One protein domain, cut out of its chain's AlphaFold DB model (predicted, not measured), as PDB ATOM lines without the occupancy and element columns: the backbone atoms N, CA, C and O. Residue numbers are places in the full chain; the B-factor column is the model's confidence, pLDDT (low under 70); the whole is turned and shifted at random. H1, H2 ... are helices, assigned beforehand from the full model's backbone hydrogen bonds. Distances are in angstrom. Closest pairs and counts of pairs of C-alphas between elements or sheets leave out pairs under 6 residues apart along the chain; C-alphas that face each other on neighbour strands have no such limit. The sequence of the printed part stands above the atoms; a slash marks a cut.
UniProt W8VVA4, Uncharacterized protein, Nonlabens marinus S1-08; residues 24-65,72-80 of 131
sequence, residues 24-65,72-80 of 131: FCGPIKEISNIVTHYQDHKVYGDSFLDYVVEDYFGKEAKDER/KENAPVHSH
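Overview. This is residues 24 to 65 and 72 to 80 of the 131 residues of an uncharacterized protein of Nonlabens marinus S1-08 (UniProt W8VVA4). A long helix, H1, and a shorter one, H2, meet near the last turns of H1 and the first turns of H2 as a lopsided V. Residues 58 to 65 fold back beyond H2, and the separate piece 72 to 80 lies on the open side of the V. The printed part has 51 residues with two named helices, H1 then H2, and no named strand; its class is all helix. It is only just compact, close to loose, with a radius of gyration of the C-alphas of 11.6 A and spans of 34 by 24 by 19 A.

Arrangement. H1, residues 25 to 43, touches H2, residues 48 to 57, with its residues 38 to 42 alone. The closest C-alphas, of Tyr 38 and Tyr 51, are 6.5 A apart. The helices run opposite ways at a steep tilt of 64 degrees. In both, every O i to N i+4 pair is within hydrogen-bond range.

Along the chain. H1 starts at C-alpha 25 (-0.849, 184.657, -6.344) and measures 27.9 A. H2 measures 13.0 A and ends at C-alpha 57 (10.082, 203.512, 5.385).

Size, cuts and confidence. The C-alphas farthest apart, of Phe 24 and Glu 64, are 35.4 A apart. The link from H1 to H2 is tight. Residues 66 to 71 are not printed; C-alphas 65 and 72 are 14.2 A apart. The pLDDT is under 70 at residues 24 to 30, 58 to 65 and 72 to 80.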
ATOM      1  N   PHE A  24       2.038 181.872  -4.811       50.88
ATOM      2  CA  PHE A  24       2.484 182.821  -5.850       50.88
ATOM      3  C   PHE A  24       1.481 183.935  -6.176       50.88
ATOM      4  O   PHE A  24       1.886 185.033  -6.548       50.88
ATOM      5  N   CYS A  25       0.182 183.669  -6.051       54.19
ATOM      6  CA  CYS A  25      -0.849 184.657  -6.344       54.19
ATOM      7  C   CYS A  25      -0.834 185.853  -5.381       54.19
ATOM      8  O   CYS A  25      -1.099 186.970  -5.826       54.19
ATOM      9  N   GLY A  26      -0.517 185.646  -4.099       58.00
ATOM     10  CA  GLY A  26      -0.481 186.717  -3.097       58.00
ATOM     11  C   GLY A  26       0.632 187.730  -3.383       58.00
ATOM     12  O   GLY A  26       0.331 188.878  -3.717       58.00
ATOM     13  N   PRO A  27       1.911 187.304  -3.383       60.25
ATOM     14  CA  PRO A  27       3.045 188.185  -3.632       60.25
ATOM     15  C   PRO A  27       3.044 188.815  -5.031       60.25
ATOM     16  O   PRO A  27       3.465 189.955  -5.177       60.25
ATOM     17  N   ILE A  28       2.551 188.130  -6.076       62.25
ATOM     18  CA  ILE A  28       2.465 188.726  -7.425       62.25
ATOM     19  C   ILE A  28       1.465 189.887  -7.452       62.25
ATOM     20  O   ILE A  28       1.749 190.925  -8.056       62.25
ATOM     21  N   LYS A  29       0.306 189.737  -6.797       61.97
ATOM     22  CA  LYS A  29      -0.693 190.810  -6.706       61.97
ATOM     23  C   LYS A  29      -0.142 192.008  -5.931       61.97
ATOM     24  O   LYS A  29      -0.332 193.145  -6.353       61.97
ATOM     25  N   GLU A  30       0.593 191.754  -4.852       69.94
ATOM     26  CA  GLU A  30       1.256 192.804  -4.076       69.94
ATOM     27  C   GLU A  30       2.335 193.526  -4.893       69.94
ATOM     28  O   GLU A  30       2.340 194.754  -4.933       69.94
ATOM     29  N   ILE A  31       3.176 192.799  -5.638       79.81
ATOM     30  CA  ILE A  31       4.169 193.399  -6.546       79.81
ATOM     31  C   ILE A  31       3.486 194.267  -7.608       79.81
ATOM     32  O   ILE A  31       3.957 195.367  -7.895       79.81
ATOM     33  N   SER A  32       2.366 193.810  -8.177       80.31
ATOM     34  CA  SER A  32       1.609 194.604  -9.151       80.31
ATOM     35  C   SER A  32       1.098 195.911  -8.545       80.31
ATOM     36  O   SER A  32       1.164 196.939  -9.212       80.31
ATOM     37  N   ASN A  33       0.618 195.896  -7.301       83.62
ATOM     38  CA  ASN A  33       0.165 197.111  -6.621       83.62
ATOM     39  C   ASN A  33       1.324 198.086  -6.371       83.62
ATOM     40  O   ASN A  33       1.168 199.277  -6.626       83.62
ATOM     41  N   ILE A  34       2.493 197.587  -5.951       86.88
ATOM     42  CA  ILE A  34       3.708 198.402  -5.761       86.88
ATOM     43  C   ILE A  34       4.107 199.079  -7.077       86.88
ATOM     44  O   ILE A  34       4.365 200.279  -7.117       86.88
ATOM     45  N   VAL A  35       4.142 198.316  -8.174       89.25
ATOM     46  CA  VAL A  35       4.528 198.842  -9.490       89.25
ATOM     47  C   VAL A  35       3.529 199.882  -9.990       89.25
ATOM     48  O   VAL A  35       3.962 200.908 -10.507       89.25
ATOM     49  N   THR A  36       2.224 199.639  -9.839       89.06
ATOM     50  CA  THR A  36       1.183 200.597 -10.243       89.06
ATOM     51  C   THR A  36       1.284 201.886  -9.437       89.06
ATOM     52  O   THR A  36       1.365 202.951 -10.037       89.06
ATOM     53  N   HIS A  37       1.394 201.800  -8.110       87.56
ATOM     54  CA  HIS A  37       1.495 202.982  -7.252       87.56
ATOM     55  C   HIS A  37       2.768 203.800  -7.546       87.56
ATOM     56  O   HIS A  37       2.730 205.027  -7.604       87.56
ATOM     57  N   TYR A  38       3.886 203.135  -7.857       91.69
ATOM     58  CA  TYR A  38       5.086 203.827  -8.332       91.69
ATOM     59  C   TYR A  38       4.873 204.574  -9.662       91.69
ATOM     60  O   TYR A  38       5.477 205.627  -9.862       91.69
ATOM     61  N   GLN A  39       4.045 204.075 -10.592       91.56
ATOM     62  CA  GLN A  39       3.782 204.812 -11.839       91.56
ATOM     63  C   GLN A  39       3.109 206.157 -11.566       91.56
ATOM     64  O   GLN A  39       3.429 207.122 -12.261       91.56
ATOM     65  N   ASP A  40       2.254 206.241 -10.549       89.31
ATOM     66  CA  ASP A  40       1.615 207.496 -10.156       89.31
ATOM     67  C   ASP A  40       2.660 208.480  -9.613       89.31
ATOM     68  O   ASP A  40       2.772 209.602 -10.105       89.31
ATOM     69  N   HIS A  41       3.531 208.030  -8.707       86.81
ATOM     70  CA  HIS A  41       4.664 208.817  -8.191       86.81
ATOM     71  C   HIS A  41       5.648 209.259  -9.286       86.81
ATOM     72  O   HIS A  41       6.173 210.376  -9.276       86.81
ATOM     73  N   LYS A  42       5.853 208.417 -10.302       89.25
ATOM     74  CA  LYS A  42       6.705 208.733 -11.451       89.25
ATOM     75  C   LYS A  42       6.164 209.908 -12.272       89.25
ATOM     76  O   LYS A  42       6.967 210.657 -12.830       89.25
ATOM     77  N   VAL A  43       4.843 210.106 -12.342       91.88
ATOM     78  CA  VAL A  43       4.243 211.293 -12.990       91.88
ATOM     79  C   VAL A  43       4.639 212.577 -12.253       91.88
ATOM     80  O   VAL A  43       4.846 213.609 -12.892       91.88
ATOM     81  N   TYR A  44       4.826 212.500 -10.935       84.25
ATOM     82  CA  TYR A  44       5.244 213.615 -10.079       84.25
ATOM     83  C   TYR A  44       6.770 213.759  -9.939       84.25
ATOM     84  O   TYR A  44       7.245 214.691  -9.290       84.25
ATOM     85  N   GLY A  45       7.538 212.899 -10.618       87.56
ATOM     86  CA  GLY A  45       8.990 213.007 -10.744       87.56
ATOM     87  C   GLY A  45       9.800 212.239  -9.703       87.56
ATOM     88  O   GLY A  45      11.018 212.415  -9.661       87.56
ATOM     89  N   ASP A  46       9.170 211.384  -8.895       87.25
ATOM     90  CA  ASP A  46       9.892 210.578  -7.912       87.25
ATOM     91  C   ASP A  46      10.689 209.451  -8.579       87.25
ATOM     92  O   ASP A  46      10.247 208.809  -9.540       87.25
ATOM     93  N   SER A  47      11.884 209.181  -8.048       91.50
ATOM     94  CA  SER A  47      12.603 207.960  -8.392       91.50
ATOM     95  C   SER A  47      12.001 206.765  -7.649       91.50
ATOM     96  O   SER A  47      11.370 206.910  -6.605       91.50
ATOM     97  N   PHE A  48      12.227 205.552  -8.158       90.19
ATOM     98  CA  PHE A  48      11.737 204.339  -7.493       90.19
ATOM     99  C   PHE A  48      12.234 204.212  -6.046       90.19
ATOM    100  O   PHE A  48      11.508 203.718  -5.191       90.19
ATOM    101  N   LEU A  49      13.460 204.663  -5.761       89.62
ATOM    102  CA  LEU A  49      13.991 204.637  -4.399       89.62
ATOM    103  C   LEU A  49      13.309 205.668  -3.500       89.62
ATOM    104  O   LEU A  49      13.039 205.341  -2.349       89.62
ATOM    105  N   ASP A  50      13.005 206.860  -4.019       87.50
ATOM    106  CA  ASP A  50      12.285 207.889  -3.260       87.50
ATOM    107  C   ASP A  50      10.888 207.386  -2.879       87.50
ATOM    108  O   ASP A  50      10.548 207.406  -1.702       87.50
ATOM    109  N   TYR A  51      10.159 206.810  -3.841       88.31
ATOM    110  CA  TYR A  51       8.876 206.133  -3.619       88.31
ATOM    111  C   TYR A  51       8.964 205.057  -2.526       88.31
ATOM    112  O   TYR A  51       8.192 205.054  -1.571       88.31
ATOM    113  N   VAL A  52       9.943 204.146  -2.619       86.56
ATOM    114  CA  VAL A  52      10.097 203.074  -1.624       86.56
ATOM    115  C   VAL A  52      10.361 203.647  -0.230       86.56
ATOM    116  O   VAL A  52       9.805 203.160   0.755       86.56
ATOM    117  N   VAL A  53      11.217 204.665  -0.129       85.31
ATOM    118  CA  VAL A  53      11.564 205.283   1.153       85.31
ATOM    119  C   VAL A  53      10.383 206.055   1.733       85.31
ATOM    120  O   VAL A  53      10.121 205.902   2.922       85.31
ATOM    121  N   GLU A  54       9.665 206.833   0.927       81.88
ATOM    122  CA  GLU A  54       8.500 207.622   1.339       81.88
ATOM    123  C   GLU A  54       7.353 206.717   1.810       81.88
ATOM    124  O   GLU A  54       6.918 206.830   2.954       81.88
ATOM    125  N   ASP A  55       6.939 205.740   1.001       79.38
ATOM    126  CA  ASP A  55       5.725 204.958   1.270       79.38
ATOM    127  C   ASP A  55       5.919 203.757   2.210       79.38
ATOM    128  O   ASP A  55       4.961 203.323   2.855       79.38
ATOM    129  N   TYR A  56       7.133 203.197   2.316       76.75
ATOM    130  CA  TYR A  56       7.374 201.977   3.113       76.75
ATOM    131  C   TYR A  56       8.295 202.183   4.315       76.75
ATOM    132  O   TYR A  56       8.208 201.427   5.285       76.75
ATOM    133  N   PHE A  57       9.160 203.199   4.286       76.69
ATOM    134  CA  PHE A  57      10.082 203.512   5.385       76.69
ATOM    135  C   PHE A  57       9.784 204.870   6.047       76.69
ATOM    136  O   PHE A  57      10.311 205.163   7.125       76.69
ATOM    137  N   GLY A  58       8.919 205.686   5.441       61.34
ATOM    138  CA  GLY A  58       8.660 207.069   5.806       61.34
ATOM    139  C   GLY A  58       7.646 207.208   6.931       61.34
ATOM    140  O   GLY A  58       6.452 207.338   6.711       61.34
ATOM    141  N   LYS A  59       8.131 207.255   8.174       54.25
ATOM    142  CA  LYS A  59       7.448 208.018   9.240       54.25
ATOM    143  C   LYS A  59       8.097 209.384   9.494       54.25
ATOM    144  O   LYS A  59       7.577 210.162  10.281       54.25
ATOM    145  N   GLU A  60       9.220 209.673   8.831       54.44
ATOM    146  CA  GLU A  60       9.992 210.919   8.989       54.44
ATOM    147  C   GLU A  60      10.396 211.569   7.647       54.44
ATOM    148  O   GLU A  60      10.967 212.661   7.627       54.44
ATOM    149  N   ALA A  61      10.092 210.935   6.509       50.75
ATOM    150  CA  ALA A  61      10.374 211.481   5.184       50.75
ATOM    151  C   ALA A  61       9.222 212.402   4.757       50.75
ATOM    152  O   ALA A  61       8.245 211.941   4.196       50.75
ATOM    153  N   LYS A  62       9.334 213.690   5.110       49.94
ATOM    154  CA  LYS A  62       8.558 214.841   4.606       49.94
ATOM    155  C   LYS A  62       7.211 214.505   3.933       49.94
ATOM    156  O   LYS A  62       7.155 214.348   2.719       49.94
ATOM    157  N   ASP A  63       6.139 214.587   4.721       52.56
ATOM    158  CA  ASP A  63       4.704 214.565   4.357       52.56
ATOM    159  C   ASP A  63       4.255 215.595   3.283       52.56
ATOM    160  O   ASP A  63       3.070 215.891   3.136       52.56
ATOM    161  N   GLU A  64       5.162 216.217   2.532       53.38
ATOM    162  CA  GLU A  64       4.845 217.367   1.679       53.38
ATOM    163  C   GLU A  64       4.172 216.983   0.347       53.38
ATOM    164  O   GLU A  64       3.675 217.872  -0.346       53.38
ATOM    165  N   ARG A  65       4.128 215.692  -0.030       55.72
ATOM    166  CA  ARG A  65       3.644 215.248  -1.357       55.72
ATOM    167  C   ARG A  65       2.645 214.091  -1.354       55.72
ATOM    168  O   ARG A  65       2.294 213.590  -2.420       55.72
ATOM    169  N   LYS A  72      -6.012 204.647  -0.735       55.03
ATOM    170  CA  LYS A  72      -4.986 204.057   0.152       55.03
ATOM    171  C   LYS A  72      -5.409 202.762   0.871       55.03
ATOM    172  O   LYS A  72      -4.592 202.183   1.584       55.03
ATOM    173  N   GLU A  73      -6.628 202.256   0.677       54.53
ATOM    174  CA  GLU A  73      -7.073 200.977   1.263       54.53
ATOM    175  C   GLU A  73      -6.344 199.740   0.703       54.53
ATOM    176  O   GLU A  73      -6.344 198.694   1.350       54.53
ATOM    177  N   ASN A  74      -5.684 199.840  -0.459       55.88
ATOM    178  CA  ASN A  74      -5.028 198.696  -1.116       55.88
ATOM    179  C   ASN A  74      -3.494 198.690  -1.024       55.88
ATOM    180  O   ASN A  74      -2.849 197.835  -1.645       55.88
ATOM    181  N   ALA A  75      -2.899 199.627  -0.280       58.56
ATOM    182  CA  ALA A  75      -1.465 199.599  -0.032       58.56
ATOM    183  C   ALA A  75      -1.135 198.334   0.784       58.56
ATOM    184  O   ALA A  75      -1.812 198.075   1.784       58.56
ATOM    185  N   PRO A  76      -0.139 197.522   0.381       52.84
ATOM    186  CA  PRO A  76       0.236 196.332   1.129       52.84
ATOM    187  C   PRO A  76       0.788 196.749   2.495       52.84
ATOM    188  O   PRO A  76       1.959 197.084   2.662       52.84
ATOM    189  N   VAL A  77      -0.091 196.764   3.494       55.06
ATOM    190  CA  VAL A  77       0.274 197.002   4.885       55.06
ATOM    191  C   VAL A  77       1.104 195.805   5.341       55.06
ATOM    192  O   VAL A  77       0.734 194.666   5.061       55.06
ATOM    193  N   HIS A  78       2.184 196.041   6.093       48.97
ATOM    194  CA  HIS A  78       2.946 195.012   6.823       48.97
ATOM    195  C   HIS A  78       2.101 194.349   7.940       48.97
ATOM    196  O   HIS A  78       2.484 194.277   9.110       48.97
ATOM    197  N   SER A  79       0.901 193.879   7.607       49.66
ATOM    198  CA  SER A  79       0.099 193.040   8.474       49.66
ATOM    199  C   SER A  79       0.765 191.667   8.526       49.66
ATOM    200  O   SER A  79       1.089 191.066   7.505       49.66
ATOM    201  N   HIS A  80       1.024 191.178   9.737       46.03
ATOM    202  CA  HIS A  80       1.551 189.838  10.002       46.03
ATOM    203  C   HIS A  80       0.501 188.755   9.673       46.03
ATOM    204  O   HIS A  80       0.158 187.919  10.507       46.03
TER     205      HIS A  80